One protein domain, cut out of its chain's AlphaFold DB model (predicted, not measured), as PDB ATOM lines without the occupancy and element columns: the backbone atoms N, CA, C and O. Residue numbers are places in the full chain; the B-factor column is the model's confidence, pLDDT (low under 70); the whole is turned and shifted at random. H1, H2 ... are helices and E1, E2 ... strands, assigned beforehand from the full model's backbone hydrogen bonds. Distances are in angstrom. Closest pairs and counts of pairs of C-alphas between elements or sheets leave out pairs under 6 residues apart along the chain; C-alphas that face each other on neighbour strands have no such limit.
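This is residues 11 to 124 of the 131 residues of an uncharacterized protein of Chryseobacterium sp. JV274 (UniProt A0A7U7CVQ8). Two lobes lie along an elongated, loosely built shape, with helix H3 between them and the short helix H2 also in the joining region. One lobe is a small sheet of E2, E1 and E3 with H1 at its far end; the other is a strongly twisted sheet of E4 to E7 with the long loop of residues 66 to 77. The printed part has 114 residues, with three named helices and seven named strands in the order E1 E2 H1 E3 H2 E4 E5 E6 E7 H3, a mixed class. The sheets run E2 - E1 - E3 and E4 - E5 - E6 - E7, both all antiparallel. The whole is loose, with a radius of gyration of the C-alphas of 17.1 A and spans of 53 by 34 by 20 A.

E1 covers residues 11 to 14, with C-alpha 11 at (-34.077, 22.468, -22.892), and E2 residues 20 to 22. H1, residues 25 to 36, is 16.8 A long. E3 is residues 43 to 45, H2 residues 50 to 55 and E4 residues 62 to 65. E5, residues 78 to 85, measures 21.1 A, and E6, residues 88 to 95, measures 22.4 A. E7, residues 100 to 105, is 16.8 A long. H3, residues 112 to 123, is 16.4 A long and ends with C-alpha 123 at (-25.468, 23.814, -38.137).

E1 is the inner strand between E2 and E3; N 12 and O 21 are 2.9 A apart, and N 44 and O 13 are 2.9 A apart. E2, H1 and E3 make a split strand-helix-strand unit, two strands of one sheet joined through a helix, with E1 between them in the sheet, and its crossover is right-handed. H1 is not on this sheet, but only just, with 4 pairs of C-alphas within 10 A. E4 to E7 form a meander, each strand the antiparallel neighbour of the one before: N 64 and O 80 are 3.1 A apart, N 92 and O 81 2.8 A, and N 102 and O 93 2.8 A. H3 only grazes each sheet; its closest C-alphas to E1 are those of Leu 11 and His 113, 6.0 A apart. H2 and H3 are close but not clearly touching, with the C-alphas of Trp 52 and Val 112 at 7.4 A. H1 and H3 are apart. In H1, H2 and H3 every O i to N i+4 pair is within hydrogen-bond range.

The two C-alphas farthest apart, those of Glu 37 and Ser 73, are 54.7 A apart. The printed part has no cut. The link from E4 to E5 is long, with 12 residues. The mean pLDDT of the printed part is 85.4; residues 62 to 76 and 85 to 87 are under 70.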
ATOM      1  N   LEU A  11     -33.939  23.135 -24.179       97.06
ATOM      2  CA  LEU A  11     -34.077  22.468 -22.892       97.06
ATOM      3  C   LEU A  11     -34.145  23.494 -21.761       97.06
ATOM      4  O   LEU A  11     -33.293  24.375 -21.628       97.06
ATOM      5  N   THR A  12     -35.157  23.330 -20.923       95.69
ATOM      6  CA  THR A  12     -35.396  24.097 -19.699       95.69
ATOM      7  C   THR A  12     -35.733  23.145 -18.561       95.69
ATOM      8  O   THR A  12     -35.916  21.946 -18.785       95.69
ATOM      9  N   GLN A  13     -35.833  23.659 -17.339       96.56
ATOM     10  CA  GLN A  13     -36.265  22.850 -16.205       96.56
ATOM     11  C   GLN A  13     -37.376  23.521 -15.410       96.56
ATOM     12  O   GLN A  13     -37.528  24.743 -15.414       96.56
ATOM     13  N   ASP A  14     -38.154  22.700 -14.715       96.19
ATOM     14  CA  ASP A  14     -39.107  23.187 -13.730       96.19
ATOM     15  C   ASP A  14     -38.362  23.750 -12.514       96.19
ATOM     16  O   ASP A  14     -37.437  23.132 -11.978       96.19
ATOM     17  N   LYS A  15     -38.788  24.924 -12.057       94.94
ATOM     18  CA  LYS A  15     -38.131  25.684 -10.995       94.94
ATOM     19  C   LYS A  15     -38.099  24.936  -9.661       94.94
ATOM     20  O   LYS A  15     -37.139  25.100  -8.903       94.94
ATOM     21  N   VAL A  16     -39.108  24.110  -9.368       94.62
ATOM     22  CA  VAL A  16     -39.256  23.415  -8.079       94.62
ATOM     23  C   VAL A  16     -38.708  21.995  -8.157       94.62
ATOM     24  O   VAL A  16     -37.847  21.612  -7.368       94.62
ATOM     25  N   THR A  17     -39.197  21.214  -9.112       96.75
ATOM     26  CA  THR A  17     -38.892  19.784  -9.245       96.75
ATOM     27  C   THR A  17     -37.563  19.521  -9.948       96.75
ATOM     28  O   THR A  17     -37.055  18.404  -9.868       96.75
ATOM     29  N   LYS A  18     -37.001  20.526 -10.637       95.94
ATOM     30  CA  LYS A  18     -35.796  20.419 -11.481       95.94
ATOM     31  C   LYS A  18     -35.919  19.389 -12.610       95.94
ATOM     32  O   LYS A  18     -34.917  18.968 -13.184       95.94
ATOM     33  N   VAL A  19     -37.145  18.991 -12.957       96.81
ATOM     34  CA  VAL A  19     -37.408  18.108 -14.097       96.81
ATOM     35  C   VAL A  19     -37.091  18.857 -15.385       96.81
ATOM     36  O   VAL A  19     -37.594  19.958 -15.599       96.81
ATOM     37  N   VAL A  20     -36.272  18.244 -16.239       96.44
ATOM     38  CA  VAL A  20     -35.864  18.798 -17.534       96.44
ATOM     39  C   VAL A  20     -36.878  18.443 -18.616       96.44
ATOM     40  O   VAL A  20     -37.310  17.295 -18.719       96.44
ATOM     41  N   TYR A  21     -37.213  19.415 -19.460       95.62
ATOM     42  CA  TYR A  21     -38.073  19.231 -20.627       95.62
ATOM     43  C   TYR A  21     -37.742  20.246 -21.725       95.62
ATOM     44  O   TYR A  21     -37.140  21.291 -21.480       95.62
ATOM     45  N   SER A  22     -38.152  19.939 -22.953       95.94
ATOM     46  CA  SER A  22     -38.028  20.851 -24.089       95.94
ATOM     47  C   SER A  22     -39.166  21.875 -24.120       95.94
ATOM     48  O   SER A  22     -40.329  21.518 -23.918       95.94
ATOM     49  N   ILE A  23     -38.860  23.117 -24.486       95.62
ATOM     50  CA  ILE A  23     -39.847  24.150 -24.791       95.62
ATOM     51  C   ILE A  23     -40.708  23.709 -25.977       95.62
ATOM     52  O   ILE A  23     -40.212  23.349 -27.046       95.62
ATOM     53  N   THR A  24     -42.021  23.777 -25.780       96.19
ATOM     54  CA  THR A  24     -43.054  23.523 -26.791       96.19
ATOM     55  C   THR A  24     -43.844  24.802 -27.066       96.19
ATOM     56  O   THR A  24     -43.731  25.780 -26.326       96.19
ATOM     57  N   ALA A  25     -44.705  24.795 -28.088       95.62
ATOM     58  CA  ALA A  25     -45.622  25.910 -28.339       95.62
ATOM     59  C   ALA A  25     -46.506  26.230 -27.114       95.62
ATOM     60  O   ALA A  25     -46.706  27.396 -26.783       95.62
ATOM     61  N   ASN A  26     -46.958  25.203 -26.385       95.00
ATOM     62  CA  ASN A  26     -47.745  25.382 -25.162       95.00
ATOM     63  C   ASN A  26     -46.925  26.020 -24.032       95.00
ATOM     64  O   ASN A  26     -47.449  26.853 -23.300       95.00
ATOM     65  N   ALA A  27     -45.642  25.662 -23.904       93.88
ATOM     66  CA  ALA A  27     -44.758  26.282 -22.918       93.88
ATOM     67  C   ALA A  27     -44.553  27.778 -23.208       93.88
ATOM     68  O   ALA A  27     -44.567  28.587 -22.284       93.88
ATOM     69  N   LEU A  28     -44.429  28.164 -24.483       92.44
ATOM     70  CA  LEU A  28     -44.344  29.575 -24.870       92.44
ATOM     71  C   LEU A  28     -45.637  30.335 -24.551       92.44
ATOM     72  O   LEU A  28     -45.569  31.413 -23.969       92.44
ATOM     73  N   LEU A  29     -46.804  29.755 -24.860       94.25
ATOM     74  CA  LEU A  29     -48.097  30.354 -24.511       94.25
ATOM     75  C   LEU A  29     -48.231  30.566 -22.995       94.25
ATOM     76  O   LEU A  29     -48.677  31.623 -22.554       94.25
ATOM     77  N   TYR A  30     -47.796  29.584 -22.203       93.88
ATOM     78  CA  TYR A  30     -47.753  29.686 -20.746       93.88
ATOM     79  C   TYR A  30     -46.847  30.833 -20.269       93.88
ATOM     80  O   TYR A  30     -47.275  31.641 -19.447       93.88
ATOM     81  N   LEU A  31     -45.629  30.953 -20.810       91.62
ATOM     82  CA  LEU A  31     -44.704  32.039 -20.458       91.62
ATOM     83  C   LEU A  31     -45.284  33.424 -20.779       91.62
ATOM     84  O   LEU A  31     -45.123  34.355 -19.987       91.62
ATOM     85  N   THR A  32     -45.980  33.560 -21.910       92.38
ATOM     86  CA  THR A  32     -46.672  34.802 -22.274       92.38
ATOM     87  C   THR A  32     -47.778  35.137 -21.277       92.38
ATOM     88  O   THR A  32     -47.803  36.258 -20.776       92.38
ATOM     89  N   ALA A  33     -48.623  34.166 -20.917       94.44
ATOM     90  CA  ALA A  33     -49.690  34.369 -19.935       94.44
ATOM     91  C   ALA A  33     -49.140  34.772 -18.555       94.44
ATOM     92  O   ALA A  33     -49.638  35.711 -17.938       94.44
ATOM     93  N   CYS A  34     -48.060  34.129 -18.093       93.12
ATOM     94  CA  CYS A  34     -47.382  34.522 -16.856       93.12
ATOM     95  C   CYS A  34     -46.920  35.983 -16.897       93.12
ATOM     96  O   CYS A  34     -47.142  36.720 -15.941       93.12
ATOM     97  N   LYS A  35     -46.324  36.421 -18.012       91.06
ATOM     98  CA  LYS A  35     -45.854  37.800 -18.175       91.06
ATOM     99  C   LYS A  35     -46.999  38.818 -18.201       91.06
ATOM    100  O   LYS A  35     -46.845  39.900 -17.644       91.06
ATOM    101  N   GLU A  36     -48.118  38.497 -18.846       95.25
ATOM    102  CA  GLU A  36     -49.302  39.367 -18.900       95.25
ATOM    103  C   GLU A  36     -49.967  39.534 -17.526       95.25
ATOM    104  O   GLU A  36     -50.468  40.611 -17.208       95.25
ATOM    105  N   GLU A  37     -49.928  38.490 -16.698       95.69
ATOM    106  CA  GLU A  37     -50.510  38.480 -15.353       95.69
ATOM    107  C   GLU A  37     -49.519  38.884 -14.241       95.69
ATOM    108  O   GLU A  37     -49.862  38.770 -13.064       95.69
ATOM    109  N   ASP A  38     -48.302  39.322 -14.595       93.62
ATOM    110  CA  ASP A  38     -47.187  39.609 -13.667       93.62
ATOM    111  C   ASP A  38     -46.911  38.456 -12.679       93.62
ATOM    112  O   ASP A  38     -46.616  38.635 -11.495       93.62
ATOM    113  N   LYS A  39     -47.059  37.223 -13.172       94.12
ATOM    114  CA  LYS A  39     -46.804  35.990 -12.429       94.12
ATOM    115  C   LYS A  39     -45.432  35.444 -12.762       94.12
ATOM    116  O   LYS A  39     -44.984  35.436 -13.907       94.12
ATOM    117  N   GLU A  40     -44.794  34.881 -11.747       92.38
ATOM    118  CA  GLU A  40     -43.559  34.147 -11.944       92.38
ATOM    119  C   GLU A  40     -43.830  32.809 -12.652       92.38
ATOM    120  O   GLU A  40     -44.694  32.033 -12.241       92.38
ATOM    121  N   ALA A  41     -43.086  32.542 -13.726       92.25
ATOM    122  CA  ALA A  41     -43.158  31.273 -14.437       92.25
ATOM    123  C   ALA A  41     -42.499  30.151 -13.623       92.25
ATOM    124  O   ALA A  41     -41.447  30.338 -13.010       92.25
ATOM    125  N   SER A  42     -43.060  28.944 -13.689       93.75
ATOM    126  CA  SER A  42     -42.438  27.752 -13.097       93.75
ATOM    127  C   SER A  42     -41.292  27.176 -13.941       93.75
ATOM    128  O   SER A  42     -40.774  26.113 -13.618       93.75
ATOM    129  N   ILE A  43     -40.892  27.852 -15.019       93.69
ATOM    130  CA  ILE A  43     -39.833  27.429 -15.942       93.69
ATOM    131  C   ILE A  43     -38.591  28.275 -15.682       93.69
ATOM    132  O   ILE A  43     -38.682  29.500 -15.622       93.69
ATOM    133  N   GLU A  44     -37.426  27.642 -15.587       93.69
ATOM    134  CA  GLU A  44     -36.147  28.340 -15.470       93.69
ATOM    135  C   GLU A  44     -35.094  27.773 -16.442       93.69
ATOM    136  O   GLU A  44     -35.171  26.603 -16.848       93.69
ATOM    137  N   PRO A  45     -34.107  28.594 -16.847       94.62
ATOM    138  CA  PRO A  45     -33.013  28.128 -17.684       94.62
ATOM    139  C   PRO A  45     -32.106  27.161 -16.916       94.62
ATOM    140  O   PRO A  45     -31.906  27.284 -15.708       94.62
ATOM    141  N   ILE A  46     -31.508  26.218 -17.641       95.75
ATOM    142  CA  ILE A  46     -30.558  25.258 -17.079       95.75
ATOM    143  C   ILE A  46     -29.146  25.847 -17.196       95.75
ATOM    144  O   ILE A  46     -28.742  26.168 -18.317       95.75
ATOM    145  N   PRO A  47     -28.378  25.997 -16.101       94.31
ATOM    146  CA  PRO A  47     -26.977  26.402 -16.178       94.31
ATOM    147  C   PRO A  47     -26.168  25.441 -17.053       94.31
ATOM    148  O   PRO A  47     -26.299  24.223 -16.923       94.31
ATOM    149  N   LEU A  48     -25.329  25.979 -17.936       91.81
ATOM    150  CA  LEU A  48     -24.417  25.162 -18.728       91.81
ATOM    151  C   LEU A  48     -23.262  24.701 -17.831       91.81
ATOM    152  O   LEU A  48     -22.494  25.516 -17.325       91.81
ATOM    153  N   THR A  49     -23.162  23.390 -17.629       90.56
ATOM    154  CA  THR A  49     -22.099  22.739 -16.853       90.56
ATOM    155  C   THR A  49     -21.328  21.757 -17.731       90.56
ATOM    156  O   THR A  49     -21.795  21.383 -18.808       90.56
ATOM    157  N   GLU A  50     -20.173  21.294 -17.253       86.12
ATOM    158  CA  GLU A  50     -19.401  20.230 -17.912       86.12
ATOM    159  C   GLU A  50     -20.242  18.960 -18.123       86.12
ATOM    160  O   GLU A  50     -20.238  18.398 -19.213       86.12
ATOM    161  N   ASP A  51     -21.074  18.569 -17.149       91.00
ATOM    162  CA  ASP A  51     -21.997  17.433 -17.297       91.00
ATOM    163  C   ASP A  51     -22.958  17.591 -18.482       91.00
ATOM    164  O   ASP A  51     -23.306  16.615 -19.144       91.00
ATOM    165  N   TRP A  52     -23.427  18.814 -18.748       92.94
ATOM    166  CA  TRP A  52     -24.291  19.082 -19.897       92.94
ATOM    167  C   TRP A  52     -23.527  19.013 -21.208       92.94
ATOM    168  O   TRP A  52     -24.029  18.435 -22.167       92.94
ATOM    169  N   ILE A  53     -22.313  19.551 -21.231       89.50
ATOM    170  CA  ILE A  53     -21.409  19.451 -22.376       89.50
ATOM    171  C   ILE A  53     -21.176  17.974 -22.743       89.50
ATOM    172  O   ILE A  53     -21.403  17.586 -23.890       89.50
ATOM    173  N   LEU A  54     -20.857  17.140 -21.747       89.25
ATOM    174  CA  LEU A  54     -20.673  15.695 -21.912       89.25
ATOM    175  C   LEU A  54     -21.953  14.996 -22.387       89.25
ATOM    176  O   LEU A  54     -21.904  14.166 -23.293       89.25
ATOM    177  N   LYS A  55     -23.119  15.357 -21.832       92.62
ATOM    178  CA  LYS A  55     -24.423  14.842 -22.292       92.62
ATOM    179  C   LYS A  55     -24.717  15.185 -23.747       92.62
ATOM    180  O   LYS A  55     -25.449  14.446 -24.393       92.62
ATOM    181  N   PHE A  56     -24.180  16.280 -24.272       90.94
ATOM    182  CA  PHE A  56     -24.305  16.632 -25.686       90.94
ATOM    183  C   PHE A  56     -23.280  15.928 -26.583       90.94
ATOM    184  O   PHE A  56     -23.307  16.115 -27.794       90.94
ATOM    185  N   GLY A  57     -22.419  15.081 -26.013       87.94
ATOM    186  CA  GLY A  57     -21.427  14.309 -26.753       87.94
ATOM    187  C   GLY A  57     -20.115  15.047 -27.005       87.94
ATOM    188  O   GLY A  57     -19.253  14.495 -27.679       87.94
ATOM    189  N   PHE A  58     -19.935  16.248 -26.454       86.81
ATOM    190  CA  PHE A  58     -18.662  16.953 -26.530       86.81
ATOM    191  C   PHE A  58     -17.762  16.526 -25.376       86.81
ATOM    192  O   PHE A  58     -18.184  16.518 -24.217       86.81
ATOM    193  N   GLN A  59     -16.516  16.200 -25.691       83.19
ATOM    194  CA  GLN A  59     -15.467  16.001 -24.699       83.19
ATOM    195  C   GLN A  59     -14.557  17.229 -24.701       83.19
ATOM    196  O   GLN A  59     -14.402  17.891 -25.724       83.19
ATOM    197  N   ILE A  60     -13.999  17.555 -23.538       74.38
ATOM    198  CA  ILE A  60     -13.024  18.639 -23.419       74.38
ATOM    199  C   ILE A  60     -11.743  18.212 -24.151       74.38
ATOM    200  O   ILE A  60     -11.322  17.060 -24.016       74.38
ATOM    201  N   ASP A  61     -11.156  19.135 -24.911       71.69
ATOM    202  CA  ASP A  61      -9.939  18.956 -25.716       71.69
ATOM    203  C   ASP A  61     -10.074  17.862 -26.797       71.69
ATOM    204  O   ASP A  61      -9.109  17.172 -27.142       71.69
ATOM    205  N   GLN A  62     -11.297  17.659 -27.304       67.94
ATOM    206  CA  GLN A  62     -11.564  16.801 -28.454       67.94
ATOM    207  C   GLN A  62     -12.436  17.506 -29.488       67.94
ATOM    208  O   GLN A  62     -13.520  18.015 -29.186       67.94
ATOM    209  N   TYR A  63     -11.988  17.428 -30.738       63.62
ATOM    210  CA  TYR A  63     -12.746  17.856 -31.903       63.62
ATOM    211  C   TYR A  63     -13.991  16.993 -32.100       63.62
ATOM    212  O   TYR A  63     -13.924  15.760 -32.073       63.62
ATOM    213  N   VAL A  64     -15.117  17.649 -32.375       65.69
ATOM    214  CA  VAL A  64     -16.305  16.997 -32.920       65.69
ATOM    215  C   VAL A  64     -16.532  17.553 -34.321       65.69
ATOM    216  O   VAL A  64     -16.846  18.732 -34.507       65.69
ATOM    217  N   GLU A  65     -16.365  16.696 -35.326       65.75
ATOM    218  CA  GLU A  65     -16.736  17.026 -36.700       65.75
ATOM    219  C   GLU A  65     -18.259  17.171 -36.775       65.75
ATOM    220  O   GLU A  65     -19.010  16.274 -36.375       65.75
ATOM    221  N   ILE A  66     -18.737  18.317 -37.261       66.62
ATOM    222  CA  ILE A  66     -20.170  18.544 -37.400       66.62
ATOM    223  C   ILE A  66     -20.592  18.156 -38.815       66.62
ATOM    224  O   ILE A  66     -20.379  18.889 -39.777       66.62
ATOM    225  N   GLU A  67     -21.327  17.049 -38.923       61.31
ATOM    226  CA  GLU A  67     -21.761  16.478 -40.206       61.31
ATOM    227  C   GLU A  67     -22.686  17.374 -41.065       61.31
ATOM    228  O   GLU A  67     -23.144  16.971 -42.132       61.31
ATOM    229  N   SER A  68     -23.119  18.538 -40.575       59.75
ATOM    230  CA  SER A  68     -24.167  19.345 -41.220       59.75
ATOM    231  C   SER A  68     -23.689  20.242 -42.355       59.75
ATOM    232  O   SER A  68     -24.538  20.769 -43.071       59.75
ATOM    233  N   LEU A  69     -22.382  20.451 -42.504       60.59
ATOM    234  CA  LEU A  69     -21.815  21.373 -43.486       60.59
ATOM    235  C   LEU A  69     -20.680  20.668 -44.218       60.59
ATOM    236  O   LEU A  69     -19.539  20.645 -43.764       60.59
ATOM    237  N   VAL A  70     -21.049  20.033 -45.322       60.78
ATOM    238  CA  VAL A  70     -20.120  19.374 -46.233       60.78
ATOM    239  C   VAL A  70     -19.783  20.376 -47.336       60.78
ATOM    240  O   VAL A  70     -20.699  20.966 -47.916       60.78
ATOM    241  N   ASP A  71     -18.501  20.604 -47.595       63.78
ATOM    242  CA  ASP A  71     -18.043  21.457 -48.688       63.78
ATOM    243  C   ASP A  71     -18.351  20.836 -50.067       63.78
ATOM    244  O   ASP A  71     -18.830  19.704 -50.194       63.78
ATOM    245  N   GLU A  72     -18.053  21.580 -51.136       64.38
ATOM    246  CA  GLU A  72     -18.264  21.133 -52.523       64.38
ATOM    247  C   GLU A  72     -17.474  19.862 -52.891       64.38
ATOM    248  O   GLU A  72     -17.789  19.203 -53.886       64.38
ATOM    249  N   SER A  73     -16.457  19.502 -52.102       65.12
ATOM    250  CA  SER A  73     -15.607  18.327 -52.297       65.12
ATOM    251  C   SER A  73     -16.054  17.098 -51.495       65.12
ATOM    252  O   SER A  73     -15.501  16.013 -51.685       65.12
ATOM    253  N   GLY A  74     -17.077  17.232 -50.645       64.00
ATOM    254  CA  GLY A  74     -17.500  16.164 -49.742       64.00
ATOM    255  C   GLY A  74     -16.736  16.137 -48.410       64.00
ATOM    256  O   GLY A  74     -16.917  15.188 -47.646       64.00
ATOM    257  N   GLY A  75     -15.883  17.133 -48.143       62.94
ATOM    258  CA  GLY A  75     -15.149  17.317 -46.889       62.94
ATOM    259  C   GLY A  75     -15.954  18.103 -45.854       62.94
ATOM    260  O   GLY A  75     -16.872  18.843 -46.198       62.94
ATOM    261  N   TRP A  76     -15.649  17.933 -44.568       66.62
ATOM    262  CA  TRP A  76     -16.306  18.686 -43.497       66.62
ATOM    263  C   TRP A  76     -15.801  20.131 -43.487       66.62
ATOM    264  O   TRP A  76     -14.617  20.361 -43.263       66.62
ATOM    265  N   ASP A  77     -16.686  21.103 -43.710       74.69
ATOM    266  CA  ASP A  77     -16.292  22.515 -43.744       74.69
ATOM    267  C   ASP A  77     -16.265  23.140 -42.349       74.69
ATOM    268  O   ASP A  77     -15.444  24.007 -42.091       74.69
ATOM    269  N   LEU A  78     -17.147  22.711 -41.438       77.62
ATOM    270  CA  LEU A  78     -17.268  23.297 -40.103       77.62
ATOM    271  C   LEU A  78     -16.901  22.297 -39.003       77.62
ATOM    272  O   LEU A  78     -17.508  21.230 -38.884       77.62
ATOM    273  N   GLN A  79     -15.968  22.692 -38.142       80.94
ATOM    274  CA  GLN A  79     -15.563  21.935 -36.959       80.94
ATOM    275  C   GLN A  79     -15.938  22.713 -35.695       80.94
ATOM    276  O   GLN A  79     -15.826  23.943 -35.653       80.94
ATOM    277  N   LEU A  80     -16.395  21.997 -34.663       83.75
ATOM    278  CA  LEU A  80     -16.655  22.573 -33.346       83.75
ATOM    279  C   LEU A  80     -15.917  21.777 -32.279       83.75
ATOM    280  O   LEU A  80     -16.059  20.559 -32.167       83.75
ATOM    281  N   GLU A  81     -15.153  22.491 -31.471       83.88
ATOM    282  CA  GLU A  81     -14.373  21.938 -30.375       83.88
ATOM    283  C   GLU A  81     -14.683  22.696 -29.084       83.88
ATOM    284  O   GLU A  81     -15.045  23.877 -29.093       83.88
ATOM    285  N   ILE A  82     -14.555  22.002 -27.955       83.38
ATOM    286  CA  ILE A  82     -14.542  22.627 -26.637       83.38
ATOM    287  C   ILE A  82     -13.152  22.434 -26.047       83.38
ATOM    288  O   ILE A  82     -12.792  21.326 -25.663       83.38
ATOM    289  N   GLU A  83     -12.395  23.519 -25.945       83.12
ATOM    290  CA  GLU A  83     -11.026  23.509 -25.427       83.12
ATOM    291  C   GLU A  83     -10.977  24.081 -24.009       83.12
ATOM    292  O   GLU A  83     -11.676  25.057 -23.689       83.12
ATOM    293  N   TYR A  84     -10.109  23.531 -23.162       75.94
ATOM    294  CA  TYR A  84      -9.771  24.116 -21.868       75.94
ATOM    295  C   TYR A  84      -8.420  24.841 -21.925       75.94
ATOM    296  O   TYR A  84      -7.355  24.230 -21.952       75.94
ATOM    297  N   GLY A  85      -8.451  26.175 -21.901       69.00
ATOM    298  CA  GLY A  85      -7.241  27.001 -21.910       69.00
ATOM    299  C   GLY A  85      -6.938  27.669 -20.568       69.00
ATOM    300  O   GLY A  85      -7.752  27.688 -19.646       69.00
ATOM    301  N   GLU A  86      -5.797  28.363 -20.489       67.75
ATOM    302  CA  GLU A  86      -5.398  29.163 -19.311       67.75
ATOM    303  C   GLU A  86      -6.430  30.239 -18.914       67.75
ATOM    304  O   GLU A  86      -6.456  30.714 -17.780       67.75
ATOM    305  N   ARG A  87      -7.290  30.647 -19.857       69.75
ATOM    306  CA  ARG A  87      -8.354  31.650 -19.660       69.75
ATOM    307  C   ARG A  87      -9.731  31.028 -19.380       69.75
ATOM    308  O   ARG A  87     -10.719  31.768 -19.329       69.75
ATOM    309  N   GLY A  88      -9.781  29.710 -19.184       77.00
ATOM    310  CA  GLY A  88     -10.985  28.901 -19.003       77.00
ATOM    311  C   GLY A  88     -11.431  28.192 -20.284       77.00
ATOM    312  O   GLY A  88     -10.761  28.253 -21.313       77.00
ATOM    313  N   THR A  89     -12.588  27.535 -20.205       81.81
ATOM    314  CA  THR A  89     -13.182  26.786 -21.317       81.81
ATOM    315  C   THR A  89     -13.662  27.715 -22.433       81.81
ATOM    316  O   THR A  89     -14.313  28.737 -22.169       81.81
ATOM    317  N   VAL A  90     -13.376  27.359 -23.681       86.56
ATOM    318  CA  VAL A  90     -13.814  28.072 -24.886       86.56
ATOM    319  C   VAL A  90     -14.507  27.105 -25.847       86.56
ATOM    320  O   VAL A  90     -14.180  25.926 -25.892       86.56
ATOM    321  N   ILE A  91     -15.480  27.610 -26.601       86.88
ATOM    322  CA  ILE A  91     -16.027  26.928 -27.774       86.88
ATOM    323  C   ILE A  91     -15.253  27.450 -28.978       86.88
ATOM    324  O   ILE A  91     -15.313  28.650 -29.266       86.88
ATOM    325  N   CYS A  92     -14.540  26.571 -29.662       87.75
ATOM    326  CA  CYS A  92     -13.834  26.867 -30.894       87.75
ATOM    327  C   CYS A  92     -14.683  26.421 -32.079       87.75
ATOM    328  O   CYS A  92     -15.213  25.314 -32.103       87.75
ATOM    329  N   VAL A  93     -14.839  27.315 -33.046       86.25
ATOM    330  CA  VAL A  93     -15.494  27.039 -34.320       86.25
ATOM    331  C   VAL A  93     -14.497  27.381 -35.410       86.25
ATOM    332  O   VAL A  93     -14.050  28.527 -35.480       86.25
ATOM    333  N   SER A  94     -14.145  26.418 -36.246       86.06
ATOM    334  CA  SER A  94     -13.252  26.618 -37.389       86.06
ATOM    335  C   SER A  94     -13.941  26.220 -38.682       86.06
ATOM    336  O   SER A  94     -14.775  25.312 -38.703       86.06
ATOM    337  N   SER A  95     -13.594  26.930 -39.754       84.06
ATOM    338  CA  SER A  95     -13.900  26.515 -41.113       84.06
ATOM    339  C   SER A  95     -12.643  26.452 -41.958       84.06
ATOM    340  O   SER A  95     -11.917  27.446 -42.091       84.06
ATOM    341  N   ASP A  96     -12.417  25.274 -42.533       79.56
ATOM    342  CA  ASP A  96     -11.250  25.000 -43.364       79.56
ATOM    343  C   ASP A  96     -11.371  25.714 -44.717       79.56
ATOM    344  O   ASP A  96     -10.396  26.313 -45.180       79.56
ATOM    345  N   SER A  97     -12.571  25.763 -45.319       80.44
ATOM    346  CA  SER A  97     -12.771  26.466 -46.597       80.44
ATOM    347  C   SER A  97     -12.584  27.980 -46.472       80.44
ATOM    348  O   SER A  97     -12.078  28.631 -47.391       80.44
ATOM    349  N   LEU A  98     -12.953  28.549 -45.319       81.12
ATOM    350  CA  LEU A  98     -12.818  29.976 -45.039       81.12
ATOM    351  C   LEU A  98     -11.458  30.346 -44.440       81.12
ATOM    352  O   LEU A  98     -11.173  31.542 -44.319       81.12
ATOM    353  N   ASN A  99     -10.644  29.351 -44.058       83.44
ATOM    354  CA  ASN A  99      -9.402  29.510 -43.300       83.44
ATOM    355  C   ASN A  99      -9.583  30.465 -42.102       83.44
ATOM    356  O   ASN A  99      -8.820  31.418 -41.905       83.44
ATOM    357  N   GLN A 100     -10.667  30.261 -41.353       85.38
ATOM    358  CA  GLN A 100     -11.087  31.135 -40.259       85.38
ATOM    359  C   GLN A 100     -11.447  30.322 -39.025       85.38
ATOM    360  O   GLN A 100     -12.046  29.253 -39.120       85.38
ATOM    361  N   SER A 101     -11.129  30.873 -37.855       87.50
ATOM    362  CA  SER A 101     -11.557  30.331 -36.573       87.50
ATOM    363  C   SER A 101     -12.077  31.425 -35.647       87.50
ATOM    364  O   SER A 101     -11.652  32.584 -35.690       87.50
ATOM    365  N   LEU A 102     -13.035  31.044 -34.808       86.94
ATOM    366  CA  LEU A 102     -13.641  31.872 -33.782       86.94
ATOM    367  C   LEU A 102     -13.615  31.110 -32.458       86.94
ATOM    368  O   LEU A 102     -14.131  30.000 -32.370       86.94
ATOM    369  N   SER A 103     -13.084  31.742 -31.413       87.38
ATOM    370  CA  SER A 103     -13.108  31.199 -30.053       87.38
ATOM    371  C   SER A 103     -14.050  32.021 -29.179       87.38
ATOM    372  O   SER A 103     -13.859  33.225 -28.986       87.38
ATOM    373  N   ILE A 104     -15.070  31.367 -28.628       85.06
ATOM    374  CA  ILE A 104     -16.090  31.975 -27.775       85.06
ATOM    375  C   ILE A 104     -15.860  31.498 -26.339       85.06
ATOM    376  O   ILE A 104     -16.048  30.316 -26.056       85.06
ATOM    377  N   PRO A 105     -15.495  32.378 -25.389       85.31
ATOM    378  CA  PRO A 105     -15.353  31.965 -24.000       85.31
ATOM    379  C   PRO A 105     -16.672  31.435 -23.432       85.31
ATOM    380  O   PRO A 105     -17.678  32.150 -23.431       85.31
ATOM    381  N   LEU A 106     -16.652  30.223 -22.870       82.00
ATOM    382  CA  LEU A 106     -17.839  29.540 -22.347       82.00
ATOM    383  C   LEU A 106     -18.516  30.341 -21.223       82.00
ATOM    384  O   LEU A 106     -19.729  30.298 -21.066       82.00
ATOM    385  N   LYS A 107     -17.765  31.186 -20.504       81.62
ATOM    386  CA  LYS A 107     -18.309  32.131 -19.505       81.62
ATOM    387  C   LYS A 107     -19.386  33.086 -20.055       81.62
ATOM    388  O   LYS A 107     -20.131  33.678 -19.270       81.62
ATOM    389  N   HIS A 108     -19.445  33.282 -21.374       83.50
ATOM    390  CA  HIS A 108     -20.482  34.072 -22.044       83.50
ATOM    391  C   HIS A 108     -21.706  33.235 -22.463       83.50
ATOM    392  O   HIS A 108     -22.755  33.812 -22.742       83.50
ATOM    393  N   VAL A 109     -21.604  31.904 -22.434       88.62
ATOM    394  CA  VAL A 109     -22.681  30.936 -22.692       88.62
ATOM    395  C   VAL A 109     -23.077  30.300 -21.357       88.62
ATOM    396  O   VAL A 109     -22.586  29.249 -20.963       88.62
ATOM    397  N   LYS A 110     -23.939  30.987 -20.607       90.19
ATOM    398  CA  LYS A 110     -24.257  30.632 -19.214       90.19
ATOM    399  C   LYS A 110     -25.281  29.509 -19.091       90.19
ATOM    400  O   LYS A 110     -25.340  28.858 -18.051       90.19
ATOM    401  N   TYR A 111     -26.105  29.317 -20.117       94.38
ATOM    402  CA  TYR A 111     -27.243  28.408 -20.066       94.38
ATOM    403  C   TYR A 111     -27.260  27.434 -21.242       94.38
ATOM    404  O   TYR A 111     -26.813  27.757 -22.343       94.38
ATOM    405  N   VAL A 112     -27.836  26.255 -21.013       95.06
ATOM    406  CA  VAL A 112     -27.964  25.179 -22.003       95.06
ATOM    407  C   VAL A 112     -28.645  25.659 -23.286       95.06
ATOM    408  O   VAL A 112     -28.146  25.385 -24.374       95.06
ATOM    409  N   HIS A 113     -29.726  26.441 -23.192       94.31
ATOM    410  CA  HIS A 113     -30.430  26.938 -24.380       94.31
ATOM    411  C   HIS A 113     -29.570  27.873 -25.237       94.31
ATOM    412  O   HIS A 113     -29.712  27.885 -26.456       94.31
ATOM    413  N   GLN A 114     -28.635  28.612 -24.630       93.06
ATOM    414  CA  GLN A 114     -27.682  29.427 -25.383       93.06
ATOM    415  C   GLN A 114     -26.695  28.542 -26.150       93.06
ATOM    416  O   GLN A 114     -26.347  28.842 -27.284       93.06
ATOM    417  N   PHE A 115     -26.273  27.414 -25.588       91.81
ATOM    418  CA  PHE A 115     -25.432  26.491 -26.345       91.81
ATOM    419  C   PHE A 115     -26.209  25.831 -27.495       91.81
ATOM    420  O   PHE A 115     -25.728  25.784 -28.624       91.81
ATOM    421  N   GLN A 116     -27.462  25.429 -27.253       93.56
ATOM    422  CA  GLN A 116     -28.327  24.848 -28.288       93.56
ATOM    423  C   GLN A 116     -28.650  25.826 -29.425       93.56
ATOM    424  O   GLN A 116     -28.718  25.430 -30.587       93.56
ATOM    425  N   ASN A 117     -28.864  27.103 -29.113       93.25
ATOM    426  CA  ASN A 117     -29.135  28.125 -30.123       93.25
ATOM    427  C   ASN A 117     -27.883  28.481 -30.925       93.25
ATOM    428  O   ASN A 117     -27.994  28.685 -32.133       93.25
ATOM    429  N   LEU A 118     -26.707  28.491 -30.290       89.19
ATOM    430  CA  LEU A 118     -25.434  28.637 -30.992       89.19
ATOM    431  C   LEU A 118     -25.238  27.474 -31.969       89.19
ATOM    432  O   LEU A 118     -25.049  27.707 -33.160       89.19
ATOM    433  N   PHE A 119     -25.372  26.237 -31.484       89.12
ATOM    434  CA  PHE A 119     -25.248  25.040 -32.314       89.12
ATOM    435  C   PHE A 119     -26.238  25.057 -33.486       89.12
ATOM    436  O   PHE A 119     -25.843  24.854 -34.629       89.12
ATOM    437  N   PHE A 120     -27.508  25.380 -33.249       90.44
ATOM    438  CA  PHE A 120     -28.498  25.472 -34.326       90.44
ATOM    439  C   PHE A 120     -28.173  26.572 -35.343       90.44
ATOM    440  O   PHE A 120     -28.328  26.356 -36.539       90.44
ATOM    441  N   THR A 121     -27.686  27.732 -34.892       87.06
ATOM    442  CA  THR A 121     -27.296  28.836 -35.788       87.06
ATOM    443  C   THR A 121     -26.149  28.428 -36.709       87.06
ATOM    444  O   THR A 121     -26.139  28.807 -37.876       87.06
ATOM    445  N   LEU A 122     -25.201  27.647 -36.190       81.44
ATOM    446  CA  LEU A 122     -24.043  27.176 -36.943       81.44
ATOM    447  C   LEU A 122     -24.380  26.011 -37.879       81.44
ATOM    448  O   LEU A 122     -23.799  25.906 -38.948       81.44
ATOM    449  N   THR A 123     -25.300  25.128 -37.486       81.75
ATOM    450  CA  THR A 123     -25.468  23.814 -38.137       81.75
ATOM    451  C   THR A 123     -26.807  23.618 -38.839       81.75
ATOM    452  O   THR A 123     -26.960  22.698 -39.640       81.75
ATOM    453  N   GLY A 124     -27.820  24.413 -38.492       85.00
ATOM    454  CA  GLY A 124     -29.215  24.170 -38.863       85.00
ATOM    455  C   GLY A 124     -29.836  22.915 -38.227       85.00
ATOM    456  O   GLY A 124     -30.980  22.584 -38.540       85.00
TER     457      GLY A 124